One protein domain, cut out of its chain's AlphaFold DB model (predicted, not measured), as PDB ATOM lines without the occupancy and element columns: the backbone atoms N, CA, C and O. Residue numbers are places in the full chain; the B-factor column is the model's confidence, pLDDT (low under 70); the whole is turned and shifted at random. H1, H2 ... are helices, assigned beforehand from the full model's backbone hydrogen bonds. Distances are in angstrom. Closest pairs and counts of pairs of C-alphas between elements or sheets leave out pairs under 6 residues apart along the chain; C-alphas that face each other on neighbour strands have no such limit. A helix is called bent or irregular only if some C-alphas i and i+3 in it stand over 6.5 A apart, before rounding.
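This is residues 132 to 193 of the 602 residues of the protein "Polycystin-1" of Larimichthys crocea (UniProt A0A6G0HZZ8). A long bent helix, H2, and a shorter one, H1, make an open, flat V, joined at its point by a tight link. The printed part has 62 residues, H1 then H2 and no named strand: all helix. It is extended, with a radius of gyration of the C-alphas of 17.6 A and spans of 55 by 30 by 10 A.

Find H2 at residues 155 to 191, one helix by its hydrogen bonds but bent: C-alphas 174 and 177 are 6.6 A apart. Arm H2a, residues 155 to 174, starts at C-alpha 155 (124.115, 145.482, 169.600) and spans 28.1 A; arm H2b, residues 177 to 191, spans 20.8 A. H1, residues 132 to 150, runs 26.4 A from C-alpha 132 (121.501, 171.039, 146.091).

H2a and H2b are near each other, at a shallow tilt of 33 degrees, only just short of steep. H1 and H2a are close but not clearly touching: their closest C-alphas, Gly 150 and Val 158, are 7.7 A apart. They run opposite ways at a shallow tilt of 32 degrees. H1 and H2b are apart. In H1, H2a and H2b every O i to N i+4 pair is within hydrogen-bond range.

The C-alphas farthest apart, Ser 154 and Arg 193, are 55.2 A apart. The printed part has no cut; pLDDT is under 70 at residues 192 to 193.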
ATOM      1  N   TYR A 132     121.745 172.477 146.281       91.50
ATOM      2  CA  TYR A 132     121.501 171.039 146.091       91.50
ATOM      3  C   TYR A 132     122.752 170.158 146.260       91.50
ATOM      4  O   TYR A 132     122.679 169.191 147.026       91.50
ATOM      5  N   PRO A 133     123.900 170.446 145.610       93.38
ATOM      6  CA  PRO A 133     125.106 169.655 145.827       93.38
ATOM      7  C   PRO A 133     125.646 169.818 147.249       93.38
ATOM      8  O   PRO A 133     126.109 168.835 147.816       93.38
ATOM      9  N   LEU A 134     125.535 171.001 147.867       94.00
ATOM     10  CA  LEU A 134     125.946 171.199 149.259       94.00
ATOM     11  C   LEU A 134     125.145 170.308 150.224       94.00
ATOM     12  O   LEU A 134     125.729 169.643 151.079       94.00
ATOM     13  N   VAL A 135     123.821 170.236 150.054       95.31
ATOM     14  CA  VAL A 135     122.953 169.336 150.832       95.31
ATOM     15  C   VAL A 135     123.311 167.870 150.572       95.31
ATOM     16  O   VAL A 135     123.360 167.081 151.513       95.31
ATOM     17  N   ALA A 136     123.607 167.498 149.322       94.25
ATOM     18  CA  ALA A 136     124.024 166.140 148.981       94.25
ATOM     19  C   ALA A 136     125.364 165.756 149.634       94.25
ATOM     20  O   ALA A 136     125.489 164.652 150.165       94.25
ATOM     21  N   VAL A 137     126.345 166.667 149.648       96.00
ATOM     22  CA  VAL A 137     127.636 166.473 150.330       96.00
ATOM     23  C   VAL A 137     127.436 166.342 151.836       96.00
ATOM     24  O   VAL A 137     127.995 165.429 152.437       96.00
ATOM     25  N   LEU A 138     126.602 167.192 152.445       96.12
ATOM     26  CA  LEU A 138     126.288 167.107 153.871       96.12
ATOM     27  C   LEU A 138     125.621 165.770 154.221       96.12
ATOM     28  O   LEU A 138     126.034 165.107 155.170       96.12
ATOM     29  N   LEU A 139     124.636 165.334 153.429       95.50
ATOM     30  CA  LEU A 139     123.982 164.038 153.611       95.50
ATOM     31  C   LEU A 139     124.985 162.884 153.471       95.50
ATOM     32  O   LEU A 139     124.999 161.977 154.301       95.50
ATOM     33  N   GLY A 140     125.849 162.935 152.454       95.25
ATOM     34  CA  GLY A 140     126.909 161.952 152.241       95.25
ATOM     35  C   GLY A 140     127.898 161.892 153.406       95.25
ATOM     36  O   GLY A 140     128.227 160.800 153.866       95.25
ATOM     37  N   ALA A 141     128.314 163.045 153.935       95.56
ATOM     38  CA  ALA A 141     129.184 163.133 155.104       95.56
ATOM     39  C   ALA A 141     128.517 162.534 156.353       95.56
ATOM     40  O   ALA A 141     129.132 161.719 157.038       95.56
ATOM     41  N   CYS A 142     127.244 162.852 156.612       93.44
ATOM     42  CA  CYS A 142     126.480 162.256 157.711       93.44
ATOM     43  C   CYS A 142     126.387 160.727 157.582       93.44
ATOM     44  O   CYS A 142     126.627 160.014 158.554       93.44
ATOM     45  N   LEU A 143     126.087 160.209 156.386       92.31
ATOM     46  CA  LEU A 143     126.031 158.764 156.133       92.31
ATOM     47  C   LEU A 143     127.398 158.092 156.313       92.31
ATOM     48  O   LEU A 143     127.466 157.002 156.879       92.31
ATOM     49  N   ALA A 144     128.483 158.736 155.877       92.69
ATOM     50  CA  ALA A 144     129.840 158.229 156.059       92.69
ATOM     51  C   ALA A 144     130.218 158.151 157.543       92.69
ATOM     52  O   ALA A 144     130.734 157.131 157.990       92.69
ATOM     53  N   VAL A 145     129.901 159.190 158.325       92.25
ATOM     54  CA  VAL A 145     130.105 159.198 159.781       92.25
ATOM     55  C   VAL A 145     129.307 158.069 160.435       92.25
ATOM     56  O   VAL A 145     129.882 157.263 161.160       92.25
ATOM     57  N   VAL A 146     128.012 157.929 160.134       91.00
ATOM     58  CA  VAL A 146     127.187 156.839 160.689       91.00
ATOM     59  C   VAL A 146     127.735 155.461 160.299       91.00
ATOM     60  O   VAL A 146     127.763 154.566 161.137       91.00
ATOM     61  N   GLY A 147     128.215 155.284 159.066       87.69
ATOM     62  CA  GLY A 147     128.810 154.026 158.612       87.69
ATOM     63  C   GLY A 147     130.122 153.679 159.320       87.69
ATOM     64  O   GLY A 147     130.292 152.549 159.771       87.69
ATOM     65  N   LEU A 148     131.032 154.651 159.454       89.50
ATOM     66  CA  LEU A 148     132.340 154.462 160.088       89.50
ATOM     67  C   LEU A 148     132.227 154.261 161.601       89.50
ATOM     68  O   LEU A 148     132.884 153.386 162.149       89.50
ATOM     69  N   TYR A 149     131.393 155.045 162.285       89.19
ATOM     70  CA  TYR A 149     131.192 154.888 163.727       89.19
ATOM     71  C   TYR A 149     130.275 153.706 164.051       89.19
ATOM     72  O   TYR A 149     130.481 153.030 165.057       89.19
ATOM     73  N   GLY A 150     129.312 153.397 163.179       85.44
ATOM     74  CA  GLY A 150     128.370 152.294 163.350       85.44
ATOM     75  C   GLY A 150     129.035 150.922 163.430       85.44
ATOM     76  O   GLY A 150     128.542 150.060 164.153       85.44
ATOM     77  N   SER A 151     130.182 150.718 162.769       83.69
ATOM     78  CA  SER A 151     130.912 149.443 162.837       83.69
ATOM     79  C   SER A 151     131.524 149.140 164.206       83.69
ATOM     80  O   SER A 151     131.840 147.984 164.476       83.69
ATOM     81  N   PHE A 152     131.702 150.147 165.065       85.75
ATOM     82  CA  PHE A 152     132.285 149.978 166.399       85.75
ATOM     83  C   PHE A 152     131.231 149.812 167.505       85.75
ATOM     84  O   PHE A 152     131.585 149.549 168.653       85.75
ATOM     85  N   LEU A 153     129.941 149.973 167.191       84.12
ATOM     86  CA  LEU A 153     128.866 149.931 168.183       84.12
ATOM     87  C   LEU A 153     128.460 148.491 168.520       84.12
ATOM     88  O   LEU A 153     128.306 147.639 167.645       84.12
ATOM     89  N   SER A 154     128.220 148.228 169.804       84.56
ATOM     90  CA  SER A 154     127.629 146.967 170.259       84.56
ATOM     91  C   SER A 154     126.124 146.915 169.959       84.56
ATOM     92  O   SER A 154     125.467 147.945 169.797       84.56
ATOM     93  N   ARG A 155     125.541 145.708 169.926       79.94
ATOM     94  CA  ARG A 155     124.115 145.482 169.600       79.94
ATOM     95  C   ARG A 155     123.154 146.313 170.459       79.94
ATOM     96  O   ARG A 155     122.173 146.846 169.947       79.94
ATOM     97  N   THR A 156     123.452 146.450 171.751       82.25
ATOM     98  CA  THR A 156     122.634 147.214 172.704       82.25
ATOM     99  C   THR A 156     122.685 148.714 172.427       82.25
ATOM    100  O   THR A 156     121.657 149.386 172.476       82.25
ATOM    101  N   VAL A 157     123.858 149.243 172.071       87.75
ATOM    102  CA  VAL A 157     124.018 150.655 171.700       87.75
ATOM    103  C   VAL A 157     123.340 150.945 170.362       87.75
ATOM    104  O   VAL A 157     122.664 151.964 170.240       87.75
ATOM    105  N   VAL A 158     123.426 150.030 169.389       87.19
ATOM    106  CA  VAL A 158     122.698 150.143 168.112       87.19
ATOM    107  C   VAL A 158     121.183 150.170 168.335       87.19
ATOM    108  O   VAL A 158     120.496 150.980 167.715       87.19
ATOM    109  N   LEU A 159     120.652 149.344 169.245       84.62
ATOM    110  CA  LEU A 159     119.234 149.383 169.610       84.62
ATOM    111  C   LEU A 159     118.847 150.730 170.234       84.62
ATOM    112  O   LEU A 159     117.873 151.343 169.799       84.62
ATOM    113  N   MET A 160     119.616 151.217 171.213       88.94
ATOM    114  CA  MET A 160     119.366 152.527 171.826       88.94
ATOM    115  C   MET A 160     119.413 153.656 170.790       88.94
ATOM    116  O   MET A 160     118.567 154.552 170.812       88.94
ATOM    117  N   TRP A 161     120.347 153.586 169.840       90.62
ATOM    118  CA  TRP A 161     120.445 154.532 168.734       90.62
ATOM    119  C   TRP A 161     119.229 154.458 167.800       90.62
ATOM    120  O   TRP A 161     118.667 155.497 167.466       90.62
ATOM    121  N   LEU A 162     118.759 153.258 167.440       87.56
ATOM    122  CA  LEU A 162     117.566 153.070 166.606       87.56
ATOM    123  C   LEU A 162     116.300 153.613 167.285       87.56
ATOM    124  O   LEU A 162     115.500 154.291 166.642       87.56
ATOM    125  N   VAL A 163     116.130 153.356 168.585       88.44
ATOM    126  CA  VAL A 163     115.006 153.885 169.377       88.44
ATOM    127  C   VAL A 163     115.081 155.411 169.472       88.44
ATOM    128  O   VAL A 163     114.067 156.093 169.309       88.44
ATOM    129  N   SER A 164     116.277 155.967 169.669       92.94
ATOM    130  CA  SER A 164     116.500 157.419 169.697       92.94
ATOM    131  C   SER A 164     116.225 158.064 168.334       92.94
ATOM    132  O   SER A 164     115.585 159.105 168.260       92.94
ATOM    133  N   ALA A 165     116.635 157.426 167.236       90.88
ATOM    134  CA  ALA A 165     116.375 157.909 165.883       90.88
ATOM    135  C   ALA A 165     114.881 157.844 165.524       90.88
ATOM    136  O   ALA A 165     114.339 158.795 164.962       90.88
ATOM    137  N   LEU A 166     114.196 156.753 165.885       89.31
ATOM    138  CA  LEU A 166     112.755 156.605 165.675       89.31
ATOM    139  C   LEU A 166     111.967 157.631 166.496       89.31
ATOM    140  O   LEU A 166     111.053 158.261 165.971       89.31
ATOM    141  N   SER A 167     112.330 157.827 167.763       92.00
ATOM    142  CA  SER A 167     111.690 158.835 168.613       92.00
ATOM    143  C   SER A 167     111.970 160.257 168.125       92.00
ATOM    144  O   SER A 167     111.024 161.028 168.024       92.00
ATOM    145  N   ALA A 168     113.198 160.586 167.708       93.69
ATOM    146  CA  ALA A 168     113.528 161.882 167.107       93.69
ATOM    147  C   ALA A 168     112.750 162.147 165.803       93.69
ATOM    148  O   ALA A 168     112.295 163.267 165.545       93.69
ATOM    149  N   PHE A 169     112.558 161.112 164.980       91.75
ATOM    150  CA  PHE A 169     111.710 161.189 163.793       91.75
ATOM    151  C   PHE A 169     110.244 161.435 164.166       91.75
ATOM    152  O   PHE A 169     109.617 162.333 163.608       91.75
ATOM    153  N   LEU A 170     109.707 160.702 165.148       89.44
ATOM    154  CA  LEU A 170     108.335 160.885 165.628       89.44
ATOM    155  C   LEU A 170     108.122 162.270 166.245       89.44
ATOM    156  O   LEU A 170     107.116 162.904 165.947       89.44
ATOM    157  N   THR A 171     109.063 162.786 167.040       92.62
ATOM    158  CA  THR A 171     108.986 164.159 167.564       92.62
ATOM    159  C   THR A 171     109.037 165.183 166.437       92.62
ATOM    160  O   THR A 171     108.333 166.188 166.485       92.62
ATOM    161  N   SER A 172     109.821 164.923 165.390       93.44
ATOM    162  CA  SER A 172     109.886 165.818 164.236       93.44
ATOM    163  C   SER A 172     108.565 165.832 163.461       93.44
ATOM    164  O   SER A 172     108.002 166.901 163.249       93.44
ATOM    165  N   ALA A 173     108.031 164.659 163.120       89.88
ATOM    166  CA  ALA A 173     106.813 164.518 162.324       89.88
ATOM    167  C   ALA A 173     105.531 164.908 163.086       89.88
ATOM    168  O   ALA A 173     104.637 165.527 162.518       89.88
ATOM    169  N   LEU A 174     105.417 164.547 164.372       91.50
ATOM    170  CA  LEU A 174     104.197 164.762 165.162       91.50
ATOM    171  C   LEU A 174     104.173 166.102 165.901       91.50
ATOM    172  O   LEU A 174     103.085 166.597 166.183       91.50
ATOM    173  N   LEU A 175     105.334 166.674 166.245       91.44
ATOM    174  CA  LEU A 175     105.412 167.915 167.028       91.44
ATOM    175  C   LEU A 175     106.022 169.060 166.220       91.44
ATOM    176  O   LEU A 175     105.380 170.094 166.073       91.44
ATOM    177  N   LEU A 176     107.236 168.896 165.679       89.44
ATOM    178  CA  LEU A 176     107.964 170.015 165.066       89.44
ATOM    179  C   LEU A 176     107.362 170.471 163.736       89.44
ATOM    180  O   LEU A 176     107.298 171.672 163.495       89.44
ATOM    181  N   GLU A 177     106.909 169.555 162.881       93.00
ATOM    182  CA  GLU A 177     106.238 169.903 161.624       93.00
ATOM    183  C   GLU A 177     104.944 170.708 161.840       93.00
ATOM    184  O   GLU A 177     104.865 171.823 161.314       93.00
ATOM    185  N   PRO A 178     103.953 170.243 162.633       92.06
ATOM    186  CA  PRO A 178     102.747 171.027 162.878       92.06
ATOM    187  C   PRO A 178     103.043 172.308 163.658       92.06
ATOM    188  O   PRO A 178     102.506 173.356 163.311       92.06
ATOM    189  N   LEU A 179     103.950 172.274 164.641       91.56
ATOM    190  CA  LEU A 179     104.359 173.475 165.372       91.56
ATOM    191  C   LEU A 179     104.984 174.514 164.438       91.56
ATOM    192  O   LEU A 179     104.646 175.691 164.528       91.56
ATOM    193  N   LYS A 180     105.854 174.101 163.509       92.38
ATOM    194  CA  LYS A 180     106.458 174.993 162.511       92.38
ATOM    195  C   LYS A 180     105.394 175.637 161.627       92.38
ATOM    196  O   LYS A 180     105.489 176.833 161.364       92.38
ATOM    197  N   VAL A 181     104.379 174.879 161.206       92.88
ATOM    198  CA  VAL A 181     103.244 175.419 160.444       92.88
ATOM    199  C   VAL A 181     102.450 176.412 161.293       92.88
ATOM    200  O   VAL A 181     102.189 177.512 160.819       92.88
ATOM    201  N   CYS A 182     102.141 176.091 162.553       89.88
ATOM    202  CA  CYS A 182     101.441 176.994 163.473       89.88
ATOM    203  C   CYS A 182     102.210 178.299 163.716       89.88
ATOM    204  O   CYS A 182     101.627 179.382 163.665       89.88
ATOM    205  N   VAL A 183     103.524 178.218 163.937       90.00
ATOM    206  CA  VAL A 183     104.392 179.392 164.082       90.00
ATOM    207  C   VAL A 183     104.410 180.194 162.784       90.00
ATOM    208  O   VAL A 183     104.272 181.409 162.831       90.00
ATOM    209  N   GLN A 184     104.506 179.545 161.623       88.00
ATOM    210  CA  GLN A 184     104.475 180.228 160.330       88.00
ATOM    211  C   GLN A 184     103.132 180.935 160.093       88.00
ATOM    212  O   GLN A 184     103.126 182.090 159.675       88.00
ATOM    213  N   THR A 185     102.000 180.303 160.418       87.44
ATOM    214  CA  THR A 185     100.677 180.945 160.341       87.44
ATOM    215  C   THR A 185     100.534 182.088 161.337       87.44
ATOM    216  O   THR A 185      99.929 183.097 160.999       87.44
ATOM    217  N   LEU A 186     101.113 181.968 162.535       88.06
ATOM    218  CA  LEU A 186     101.089 183.013 163.558       88.06
ATOM    219  C   LEU A 186     101.947 184.214 163.142       88.06
ATOM    220  O   LEU A 186     101.498 185.347 163.254       88.06
ATOM    221  N   ILE A 187     103.148 183.971 162.611       85.81
ATOM    222  CA  ILE A 187     104.027 184.999 162.042       85.81
ATOM    223  C   ILE A 187     103.320 185.691 160.877       85.81
ATOM    224  O   ILE A 187     103.295 186.914 160.856       85.81
ATOM    225  N   TYR A 188     102.701 184.953 159.948       81.25
ATOM    226  CA  TYR A 188     101.938 185.575 158.862       81.25
ATOM    227  C   TYR A 188     100.728 186.354 159.373       81.25
ATOM    228  O   TYR A 188     100.533 187.465 158.919       81.25
ATOM    229  N   ALA A 189      99.961 185.848 160.338       82.44
ATOM    230  CA  ALA A 189      98.828 186.583 160.909       82.44
ATOM    231  C   ALA A 189      99.257 187.834 161.702       82.44
ATOM    232  O   ALA A 189      98.502 188.799 161.794       82.44
ATOM    233  N   ALA A 190     100.459 187.821 162.288       79.81
ATOM    234  CA  ALA A 190     100.999 188.931 163.071       79.81
ATOM    235  C   ALA A 190     101.728 189.984 162.213       79.81
ATOM    236  O   ALA A 190     101.596 191.174 162.487       79.81
ATOM    237  N   LEU A 191     102.494 189.571 161.192       75.06
ATOM    238  CA  LEU A 191     103.200 190.469 160.263       75.06
ATOM    239  C   LEU A 191     102.314 190.941 159.108       75.06
ATOM    240  O   LEU A 191     102.421 192.093 158.696       75.06
ATOM    241  N   TRP A 192     101.435 190.081 158.599       59.62
ATOM    242  CA  TRP A 192     100.341 190.453 157.707       59.62
ATOM    243  C   TRP A 192      99.062 190.460 158.526       59.62
ATOM    244  O   TRP A 192      98.280 189.509 158.548       59.62
ATOM    245  N   ARG A 193      98.870 191.579 159.228       49.22
ATOM    246  CA  ARG A 193      97.549 192.010 159.690       49.22
ATOM    247  C   ARG A 193      96.536 191.740 158.565       49.22
ATOM    248  O   ARG A 193      96.874 191.996 157.407       49.22
TER     249      ARG A 193